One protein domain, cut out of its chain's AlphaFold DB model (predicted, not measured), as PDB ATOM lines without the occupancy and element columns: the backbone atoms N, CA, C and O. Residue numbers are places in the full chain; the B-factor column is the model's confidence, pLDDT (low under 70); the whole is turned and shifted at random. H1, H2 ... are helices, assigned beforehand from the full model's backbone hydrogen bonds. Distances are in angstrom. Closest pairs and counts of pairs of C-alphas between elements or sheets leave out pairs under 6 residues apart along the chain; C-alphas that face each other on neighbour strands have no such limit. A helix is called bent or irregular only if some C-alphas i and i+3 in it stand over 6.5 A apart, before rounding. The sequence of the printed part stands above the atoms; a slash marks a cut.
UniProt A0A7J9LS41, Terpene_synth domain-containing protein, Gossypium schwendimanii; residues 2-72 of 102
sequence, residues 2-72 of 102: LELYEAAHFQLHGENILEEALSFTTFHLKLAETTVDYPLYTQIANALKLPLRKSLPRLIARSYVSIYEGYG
ATOM      1  N   LEU A   2      35.748  -2.161 -12.089       97.56
ATOM      2  CA  LEU A   2      36.489  -0.897 -12.196       97.56
ATOM      3  C   LEU A   2      37.921  -0.974 -11.636       97.56
ATOM      4  O   LEU A   2      38.859  -0.511 -12.270       97.56
ATOM      5  N   GLU A   3      38.105  -1.621 -10.488       98.06
ATOM      6  CA  GLU A   3      39.431  -1.798  -9.877       98.06
ATOM      7  C   GLU A   3      40.379  -2.618 -10.761       98.06
ATOM      8  O   GLU A   3      41.539  -2.256 -10.922       98.06
ATOM      9  N   LEU A   4      39.871  -3.686 -11.388       98.31
ATOM     10  CA  LEU A   4      40.651  -4.509 -12.315       98.31
ATOM     11  C   LEU A   4      41.030  -3.728 -13.579       98.31
ATOM     12  O   LEU A   4      42.153  -3.859 -14.049       98.31
ATOM     13  N   TYR A   5      40.129  -2.886 -14.094       98.50
ATOM     14  CA  TYR A   5      40.435  -1.981 -15.203       98.50
ATOM     15  C   TYR A   5      41.589  -1.036 -14.847       98.50
ATOM     16  O   TYR A   5      42.547  -0.921 -15.609       98.50
ATOM     17  N   GLU A   6      41.538  -0.399 -13.674       98.19
ATOM     18  CA  GLU A   6      42.605   0.502 -13.220       98.19
ATOM     19  C   GLU A   6      43.931  -0.233 -12.991       98.19
ATOM     20  O   GLU A   6      44.986   0.264 -13.388       98.19
ATOM     21  N   ALA A   7      43.883  -1.437 -12.413       98.00
ATOM     22  CA  ALA A   7      45.056  -2.284 -12.219       98.00
ATOM     23  C   ALA A   7      45.683  -2.718 -13.554       98.00
ATOM     24  O   ALA A   7      46.903  -2.676 -13.695       98.00
ATOM     25  N   ALA A   8      44.873  -3.056 -14.561       97.88
ATOM     26  CA  ALA A   8      45.363  -3.473 -15.873       97.88
ATOM     27  C   ALA A   8      46.156  -2.366 -16.597       97.88
ATOM     28  O   ALA A   8      47.075  -2.659 -17.354       97.88
ATOM     29  N   HIS A   9      45.914  -1.079 -16.306       97.44
ATOM     30  CA  HIS A   9      46.749   0.009 -16.848       97.44
ATOM     31  C   HIS A   9      48.175   0.064 -16.276       97.44
ATOM     32  O   HIS A   9      48.976   0.865 -16.764       97.44
ATOM     33  N   PHE A  10      48.512  -0.758 -15.276       96.06
ATOM     34  CA  PHE A  10      49.884  -0.947 -14.788       96.06
ATOM     35  C   PHE A  10      50.649  -2.058 -15.520       96.06
ATOM     36  O   PHE A  10      51.817  -2.263 -15.194       96.06
ATOM     37  N   GLN A  11      50.025  -2.741 -16.487       95.00
ATOM     38  CA  GLN A  11      50.649  -3.858 -17.192       95.00
ATOM     39  C   GLN A  11      52.003  -3.496 -17.822       95.00
ATOM     40  O   GLN A  11      52.208  -2.395 -18.350       95.00
ATOM     41  N   LEU A  12      52.907  -4.466 -17.816       94.69
ATOM     42  CA  LEU A  12      54.186  -4.463 -18.508       94.69
ATOM     43  C   LEU A  12      54.118  -5.344 -19.763       94.69
ATOM     44  O   LEU A  12      53.156  -6.072 -20.012       94.69
ATOM     45  N   HIS A  13      55.158  -5.269 -20.592       93.94
ATOM     46  CA  HIS A  13      55.259  -6.121 -21.776       93.94
ATOM     47  C   HIS A  13      55.299  -7.607 -21.386       93.94
ATOM     48  O   HIS A  13      56.085  -8.001 -20.529       93.94
ATOM     49  N   GLY A  14      54.481  -8.425 -22.058       93.44
ATOM     50  CA  GLY A  14      54.396  -9.875 -21.840       93.44
ATOM     51  C   GLY A  14      53.313 -10.324 -20.851       93.44
ATOM     52  O   GLY A  14      53.118 -11.525 -20.678       93.44
ATOM     53  N   GLU A  15      52.579  -9.399 -20.227       96.69
ATOM     54  CA  GLU A  15      51.490  -9.718 -19.295       96.69
ATOM     55  C   GLU A  15      50.141  -9.891 -20.018       96.69
ATOM     56  O   GLU A  15      49.215  -9.101 -19.839       96.69
ATOM     57  N   ASN A  16      50.013 -10.951 -20.826       96.81
ATOM     58  CA  ASN A  16      48.824 -11.208 -21.661       96.81
ATOM     59  C   ASN A  16      47.506 -11.209 -20.865       96.81
ATOM     60  O   ASN A  16      46.488 -10.711 -21.337       96.81
ATOM     61  N   ILE A  17      47.525 -11.713 -19.627       97.81
ATOM     62  CA  ILE A  17      46.334 -11.749 -18.768       97.81
ATOM     63  C   ILE A  17      45.810 -10.346 -18.430       97.81
ATOM     64  O   ILE A  17      44.604 -10.158 -18.285       97.81
ATOM     65  N   LEU A  18      46.693  -9.348 -18.317       97.31
ATOM     66  CA  LEU A  18      46.291  -7.970 -18.046       97.31
ATOM     67  C   LEU A  18      45.804  -7.263 -19.311       97.31
ATOM     68  O   LEU A  18      44.881  -6.456 -19.225       97.31
ATOM     69  N   GLU A  19      46.331  -7.630 -20.480       96.50
ATOM     70  CA  GLU A  19      45.794  -7.172 -21.763       96.50
ATOM     71  C   GLU A  19      44.360  -7.686 -21.980       96.50
ATOM     72  O   GLU A  19      43.452  -6.913 -22.308       96.50
ATOM     73  N   GLU A  20      44.120  -8.969 -21.700       97.75
ATOM     74  CA  GLU A  20      42.780  -9.561 -21.704       97.75
ATOM     75  C   GLU A  20      41.870  -8.899 -20.664       97.75
ATOM     76  O   GLU A  20      40.737  -8.526 -20.981       97.75
ATOM     77  N   ALA A  21      42.369  -8.679 -19.441       98.31
ATOM     78  CA  ALA A  21      41.624  -7.997 -18.390       98.31
ATOM     79  C   ALA A  21      41.242  -6.568 -18.794       98.31
ATOM     80  O   ALA A  21      40.115  -6.141 -18.528       98.31
ATOM     81  N   LEU A  22      42.131  -5.830 -19.465       97.94
ATOM     82  CA  LEU A  22      41.847  -4.484 -19.950       97.94
ATOM     83  C   LEU A  22      40.726  -4.498 -20.995       97.94
ATOM     84  O   LEU A  22      39.780  -3.714 -20.883       97.94
ATOM     85  N   SER A  23      40.790  -5.405 -21.973       97.88
ATOM     86  CA  SER A  23      39.750  -5.564 -22.999       97.88
ATOM     87  C   SER A  23      38.399  -5.952 -22.381       97.88
ATOM     88  O   SER A  23      37.388  -5.270 -22.583       97.88
ATOM     89  N   PHE A  24      38.403  -6.989 -21.539       98.56
ATOM     90  CA  PHE A  24      37.227  -7.506 -20.843       98.56
ATOM     91  C   PHE A  24      36.558  -6.433 -19.979       98.56
ATOM     92  O   PHE A  24      35.359  -6.165 -20.096       98.56
ATOM     93  N   THR A  25      37.334  -5.769 -19.122       98.56
ATOM     94  CA  THR A  25      36.789  -4.746 -18.227       98.56
ATOM     95  C   THR A  25      36.306  -3.516 -18.980       98.56
ATOM     96  O   THR A  25      35.246  -3.002 -18.636       98.56
ATOM     97  N   THR A  26      36.995  -3.086 -20.042       98.38
ATOM     98  CA  THR A  26      36.546  -1.964 -20.885       98.38
ATOM     99  C   THR A  26      35.169  -2.233 -21.486       98.38
ATOM    100  O   THR A  26      34.301  -1.360 -21.448       98.38
ATOM    101  N   PHE A  27      34.950  -3.435 -22.029       98.12
ATOM    102  CA  PHE A  27      33.663  -3.820 -22.611       98.12
ATOM    103  C   PHE A  27      32.533  -3.747 -21.576       98.12
ATOM    104  O   PHE A  27      31.534  -3.057 -21.777       98.12
ATOM    105  N   HIS A  28      32.715  -4.406 -20.433       98.12
ATOM    106  CA  HIS A  28      31.685  -4.464 -19.400       98.12
ATOM    107  C   HIS A  28      31.451  -3.125 -18.693       98.12
ATOM    108  O   HIS A  28      30.317  -2.828 -18.327       98.12
ATOM    109  N   LEU A  29      32.484  -2.295 -18.521       98.38
ATOM    110  CA  LEU A  29      32.331  -0.962 -17.937       98.38
ATOM    111  C   LEU A  29      31.541  -0.023 -18.852       98.38
ATOM    112  O   LEU A  29      30.713   0.720 -18.342       98.38
ATOM    113  N   LYS A  30      31.714  -0.097 -20.180       97.50
ATOM    114  CA  LYS A  30      30.886   0.666 -21.137       97.50
ATOM    115  C   LYS A  30      29.411   0.270 -21.093       97.50
ATOM    116  O   LYS A  30      28.543   1.118 -21.254       97.50
ATOM    117  N   LEU A  31      29.119  -1.012 -20.871       95.88
ATOM    118  CA  LEU A  31      27.743  -1.474 -20.666       95.88
ATOM    119  C   LEU A  31      27.188  -1.002 -19.315       95.88
ATOM    120  O   LEU A  31      26.037  -0.586 -19.228       95.88
ATOM    121  N   ALA A  32      28.006  -1.050 -18.262       95.56
ATOM    122  CA  ALA A  32      27.611  -0.595 -16.935       95.56
ATOM    123  C   ALA A  32      27.378   0.925 -16.887       95.56
ATOM    124  O   ALA A  32      26.478   1.378 -16.191       95.56
ATOM    125  N   GLU A  33      28.145   1.705 -17.653       92.25
ATOM    126  CA  GLU A  33      28.059   3.168 -17.717       92.25
ATOM    127  C   GLU A  33      26.630   3.669 -18.006       92.25
ATOM    128  O   GLU A  33      26.226   4.692 -17.474       92.25
ATOM    129  N   THR A  34      25.811   2.940 -18.765       91.31
ATOM    130  CA  THR A  34      24.427   3.362 -19.059       91.31
ATOM    131  C   THR A  34      23.387   2.879 -18.046       91.31
ATOM    132  O   THR A  34      22.214   3.222 -18.177       91.31
ATOM    133  N   THR A  35      23.783   2.070 -17.060       94.69
ATOM    134  CA  THR A  35      22.854   1.346 -16.169       94.69
ATOM    135  C   THR A  35      23.057   1.625 -14.685       94.69
ATOM    136  O   THR A  35      22.158   1.344 -13.898       94.69
ATOM    137  N   VAL A  36      24.216   2.153 -14.285       96.06
ATOM    138  CA  VAL A  36      24.508   2.469 -12.881       96.06
ATOM    139  C   VAL A  36      24.182   3.922 -12.544       96.06
ATOM    140  O   VAL A  36      24.293   4.813 -13.384       96.06
ATOM    141  N   ASP A  37      23.849   4.168 -11.282       96.50
ATOM    142  CA  ASP A  37      23.531   5.506 -10.791       96.50
ATOM    143  C   ASP A  37      24.775   6.321 -10.402       96.50
ATOM    144  O   ASP A  37      25.910   5.834 -10.292       96.50
ATOM    145  N   TYR A  38      24.548   7.611 -10.156       95.56
ATOM    146  CA  TYR A  38      25.516   8.479  -9.493       95.56
ATOM    147  C   TYR A  38      25.822   7.970  -8.066       95.56
ATOM    148  O   TYR A  38      24.894   7.572  -7.361       95.56
ATOM    149  N   PRO A  39      27.087   8.012  -7.596       95.88
ATOM    150  CA  PRO A  39      28.278   8.579  -8.249       95.88
ATOM    151  C   PRO A  39      29.090   7.579  -9.086       95.88
ATOM    152  O   PRO A  39      30.052   7.978  -9.749       95.88
ATOM    153  N   LEU A  40      28.713   6.296  -9.080       96.19
ATOM    154  CA  LEU A  40      29.468   5.230  -9.738       96.19
ATOM    155  C   LEU A  40      29.548   5.438 -11.254       96.19
ATOM    156  O   LEU A  40      30.627   5.276 -11.823       96.19
ATOM    157  N   TYR A  41      28.460   5.880 -11.889       96.06
ATOM    158  CA  TYR A  41      28.458   6.260 -13.307       96.06
ATOM    159  C   TYR A  41      29.583   7.247 -13.636       96.06
ATOM    160  O   TYR A  41      30.391   7.015 -14.532       96.06
ATOM    161  N   THR A  42      29.689   8.331 -12.860       96.31
ATOM    162  CA  THR A  42      30.706   9.368 -13.070       96.31
ATOM    163  C   THR A  42      32.118   8.825 -12.867       96.31
ATOM    164  O   THR A  42      33.039   9.220 -13.584       96.31
ATOM    165  N   GLN A  43      32.311   7.912 -11.912       96.44
ATOM    166  CA  GLN A  43      33.608   7.279 -11.696       96.44
ATOM    167  C   GLN A  43      34.008   6.377 -12.873       96.44
ATOM    168  O   GLN A  43      35.146   6.463 -13.334       96.44
ATOM    169  N   ILE A  44      33.073   5.574 -13.394       97.44
ATOM    170  CA  ILE A  44      33.293   4.720 -14.569       97.44
ATOM    171  C   ILE A  44      33.607   5.569 -15.805       97.44
ATOM    172  O   ILE A  44      34.624   5.337 -16.457       97.44
ATOM    173  N   ALA A  45      32.794   6.591 -16.083       96.31
ATOM    174  CA  ALA A  45      32.986   7.492 -17.219       96.31
ATOM    175  C   ALA A  45      34.365   8.177 -17.182       96.31
ATOM    176  O   ALA A  45      35.075   8.253 -18.188       96.31
ATOM    177  N   ASN A  46      34.791   8.636 -15.999       95.75
ATOM    178  CA  ASN A  46      36.108   9.242 -15.819       95.75
ATOM    179  C   ASN A  46      37.249   8.244 -16.072       95.75
ATOM    180  O   ASN A  46      38.192   8.595 -16.780       95.75
ATOM    181  N   ALA A  47      37.153   7.015 -15.554       96.19
ATOM    182  CA  ALA A  47      38.164   5.972 -15.748       96.19
ATOM    183  C   ALA A  47      38.281   5.528 -17.219       96.19
ATOM    184  O   ALA A  47      39.386   5.381 -17.750       96.19
ATOM    185  N   LEU A  48      37.145   5.364 -17.908       96.69
ATOM    186  CA  LEU A  48      37.096   5.039 -19.338       96.69
ATOM    187  C   LEU A  48      37.684   6.158 -20.207       96.69
ATOM    188  O   LEU A  48      38.309   5.881 -21.230       96.69
ATOM    189  N   LYS A  49      37.519   7.421 -19.795       95.44
ATOM    190  CA  LYS A  49      38.116   8.575 -20.477       95.44
ATOM    191  C   LYS A  49      39.624   8.668 -20.249       95.44
ATOM    192  O   LYS A  49      40.371   8.912 -21.195       95.44
ATOM    193  N   LEU A  50      40.068   8.554 -18.998       95.56
ATOM    194  CA  LEU A  50      41.480   8.597 -18.638       95.56
ATOM    195  C   LEU A  50      41.711   7.795 -17.344       95.56
ATOM    196  O   LEU A  50      41.278   8.231 -16.278       95.56
ATOM    197  N   PRO A  51      42.425   6.659 -17.406       96.06
ATOM    198  CA  PRO A  51      42.670   5.830 -16.231       96.06
ATOM    199  C   PRO A  51      43.587   6.543 -15.234       96.06
ATOM    200  O   PRO A  51      44.423   7.377 -15.613       96.06
ATOM    201  N   LEU A  52      43.490   6.179 -13.957       95.25
ATOM    202  CA  LEU A  52      44.249   6.786 -12.860       95.25
ATOM    203  C   LEU A  52      45.754   6.772 -13.135       95.25
ATOM    204  O   LEU A  52      46.428   7.786 -12.958       95.25
ATOM    205  N   ARG A  53      46.275   5.652 -13.651       95.44
ATOM    206  CA  ARG A  53      47.709   5.467 -13.927       95.44
ATOM    207  C   ARG A  53      48.292   6.480 -14.918       95.44
ATOM    208  O   ARG A  53      49.485   6.793 -14.841       95.44
ATOM    209  N   LYS A  54      47.471   6.960 -15.855       95.12
ATOM    210  CA  LYS A  54      47.859   7.889 -16.933       95.12
ATOM    211  C   LYS A  54      47.432   9.329 -16.637       95.12
ATOM    212  O   LYS A  54      47.629  10.215 -17.464       95.12
ATOM    213  N   SER A  55      46.836   9.564 -15.473       95.00
ATOM    214  CA  SER A  55      46.235  10.841 -15.122       95.00
ATOM    215  C   SER A  55      47.150  11.727 -14.285       95.00
ATOM    216  O   SER A  55      48.001  11.257 -13.534       95.00
ATOM    217  N   LEU A  56      46.916  13.042 -14.349       95.38
ATOM    218  CA  LEU A  56      47.555  13.995 -13.443       95.38
ATOM    219  C   LEU A  56      46.909  13.900 -12.051       95.38
ATOM    220  O   LEU A  56      45.715  14.207 -11.932       95.38
ATOM    221  N   PRO A  57      47.671  13.582 -10.984       93.31
ATOM    222  CA  PRO A  57      47.108  13.357  -9.651       93.31
ATOM    223  C   PRO A  57      46.238  14.515  -9.164       93.31
ATOM    224  O   PRO A  57      45.165  14.314  -8.604       93.31
ATOM    225  N   ARG A  58      46.658  15.758  -9.437       93.56
ATOM    226  CA  ARG A  58      45.930  16.949  -8.992       93.56
ATOM    227  C   ARG A  58      44.600  17.157  -9.714       93.56
ATOM    228  O   ARG A  58      43.658  17.659  -9.103       93.56
ATOM    229  N   LEU A  59      44.535  16.799 -10.997       91.31
ATOM    230  CA  LEU A  59      43.319  16.918 -11.798       91.31
ATOM    231  C   LEU A  59      42.273  15.910 -11.319       91.31
ATOM    232  O   LEU A  59      41.138  16.303 -11.060       91.31
ATOM    233  N   ILE A  60      42.691  14.654 -11.136       93.06
ATOM    234  CA  ILE A  60      41.818  13.584 -10.645       93.06
ATOM    235  C   ILE A  60      41.382  13.842  -9.215       93.06
ATOM    236  O   ILE A  60      40.196  13.760  -8.922       93.06
ATOM    237  N   ALA A  61      42.303  14.224  -8.330       93.19
ATOM    238  CA  ALA A  61      41.944  14.524  -6.951       93.19
ATOM    239  C   ALA A  61      40.868  15.617  -6.877       93.19
ATOM    240  O   ALA A  61      40.008  15.552  -6.008       93.19
ATOM    241  N   ARG A  62      40.873  16.593  -7.801       91.94
ATOM    242  CA  ARG A  62      39.851  17.646  -7.861       91.94
ATOM    243  C   ARG A  62      38.487  17.112  -8.300       91.94
ATOM    244  O   ARG A  62      37.493  17.511  -7.708       91.94
ATOM    245  N   SER A  63      38.423  16.264  -9.330       90.38
ATOM    246  CA  SER A  63      37.151  15.689  -9.794       90.38
ATOM    247  C   SER A  63      36.606  14.622  -8.843       90.38
ATOM    248  O   SER A  63      35.394  14.486  -8.705       90.38
ATOM    249  N   TYR A  64      37.487  13.897  -8.151       93.81
ATOM    250  CA  TYR A  64      37.108  12.821  -7.240       93.81
ATOM    251  C   TYR A  64      36.458  13.321  -5.945       93.81
ATOM    252  O   TYR A  64      35.696  12.573  -5.344       93.81
ATOM    253  N   VAL A  65      36.686  14.578  -5.531       93.38
ATOM    254  CA  VAL A  65      36.023  15.143  -4.336       93.38
ATOM    255  C   VAL A  65      34.505  14.988  -4.426       93.38
ATOM    256  O   VAL A  65      33.903  14.452  -3.505       93.38
ATOM    257  N   SER A  66      33.898  15.379  -5.551       92.31
ATOM    258  CA  SER A  66      32.445  15.288  -5.732       92.31
ATOM    259  C   SER A  66      31.951  13.841  -5.792       92.31
ATOM    260  O   SER A  66      30.897  13.537  -5.246       92.31
ATOM    261  N   ILE A  67      32.731  12.935  -6.394       95.06
ATOM    262  CA  ILE A  67      32.425  11.494  -6.419       95.06
ATOM    263  C   ILE A  67      32.401  10.938  -4.991       95.06
ATOM    264  O   ILE A  67      31.452  10.261  -4.608       95.06
ATOM    265  N   TYR A  68      33.419  11.261  -4.189       94.56
ATOM    266  CA  TYR A  68      33.525  10.812  -2.804       94.56
ATOM    267  C   TYR A  68      32.401  11.376  -1.922       94.56
ATOM    268  O   TYR A  68      31.812  10.629  -1.145       94.56
ATOM    269  N   GLU A  69      32.035  12.652  -2.101       93.12
ATOM    270  CA  GLU A  69      30.847  13.242  -1.462       93.12
ATOM    271  C   GLU A  69      29.562  12.501  -1.874       93.12
ATOM    272  O   GLU A  69      28.708  12.216  -1.036       93.12
ATOM    273  N   GLY A  70      29.445  12.141  -3.156       94.25
ATOM    274  CA  GLY A  70      28.292  11.437  -3.712       94.25
ATOM    275  C   GLY A  70      28.056  10.042  -3.137       94.25
ATOM    276  O   GLY A  70      26.917   9.590  -3.110       94.25
ATOM    277  N   TYR A  71      29.098   9.369  -2.640       94.31
ATOM    278  CA  TYR A  71      28.955   8.049  -2.017       94.31
ATOM    279  C   TYR A  71      28.316   8.108  -0.625       94.31
ATOM    280  O   TYR A  71      27.939   7.069  -0.090       94.31
ATOM    281  N   GLY A  72      28.217   9.291  -0.010       90.69
ATOM    282  CA  GLY A  72      27.562   9.484   1.288       90.69
ATOM    283  C   GLY A  72      28.262   8.825   2.485       90.69
ATOM    284  O   GLY A  72      27.836   9.013   3.617       90.69
TER     285      GLY A  72
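This is residues 2 to 72 of the 102 residues of the protein "Terpene_synth domain-containing protein" of Gossypium schwendimanii (UniProt A0A7J9LS41). Two helical hairpins meet in a shallow slab: in one, short H1 packs along the first part of long H2; in the other, H3 and H4 lie side by side. H3 packs across the last part of H2 at a steep angle, while H4 is on the far side of H3, away from H1 and H2. The printed part has 71 residues with four named helices, H1, H2, H3 and H4 in that order, and no named strand; the class is all helix. The whole is compact, with a radius of gyration of the C-alphas of 12.8 A, and the C-alphas span 39 by 29 by 17 A.

H1 covers residues 2 to 8 and begins at C-alpha 2, (36.489, -0.897, -12.196); it is 9.9 A from first to last C-alpha. H2, the longest helix, covers residues 16 to 33 and measures 25.6 A, ending at C-alpha 33, (28.059, 3.168, -17.717). H3 covers residues 40 to 49 and measures 14.2 A. Residues 52 to 54, in the link after it, are a helical run of three residues without a name. H4 covers residues 57 to 70 and measures 19.8 A, ending at C-alpha 70, (28.292, 11.437, -3.712). H4 is neither bent nor irregular, but only just: C-alphas 63 and 66 are 6.2 A apart.

H3 is the hub, the helix that touches most others, three in number. It only just touches H1, with 3 pairs of C-alphas within 8 A; the closest are those of Leu 2 and Ile 44, 6.9 A apart, and the two run the same way at a shallow tilt of 24 degrees. H2 touches H3 with residues 26 to 33 alone; the closest C-alphas are those of Glu 33 and Tyr 41, 5.4 A apart, and the helices run opposite ways at a steep tilt of 50 degrees. H4 touches H3 with residues 64 to 67 alone; the closest C-alphas are those of Gln 43 and Ile 67, 6.9 A apart. H3 and H4 form a helical hairpin, running opposite ways at a shallow tilt of 20 degrees. H1 and H2 form the other helical hairpin: they touch, with the C-alphas of Ala 8 and Leu 18 closest at 5.1 A, and run opposite ways at a shallow tilt of 26 degrees. H4 is apart from H1 and from H2. In H1, H2 and H3 every O i to N i+4 pair is within hydrogen-bond range; in H4 it is 8 of 10.

The two C-alphas farthest apart are those of Gly 14 and Gly 72, at 40.4 A. The printed part has no cut, and the links H1 to H2, H2 to H3 and H3 to H4 are short. The mean pLDDT of the printed part is 95.7, and no printed residue is under 70.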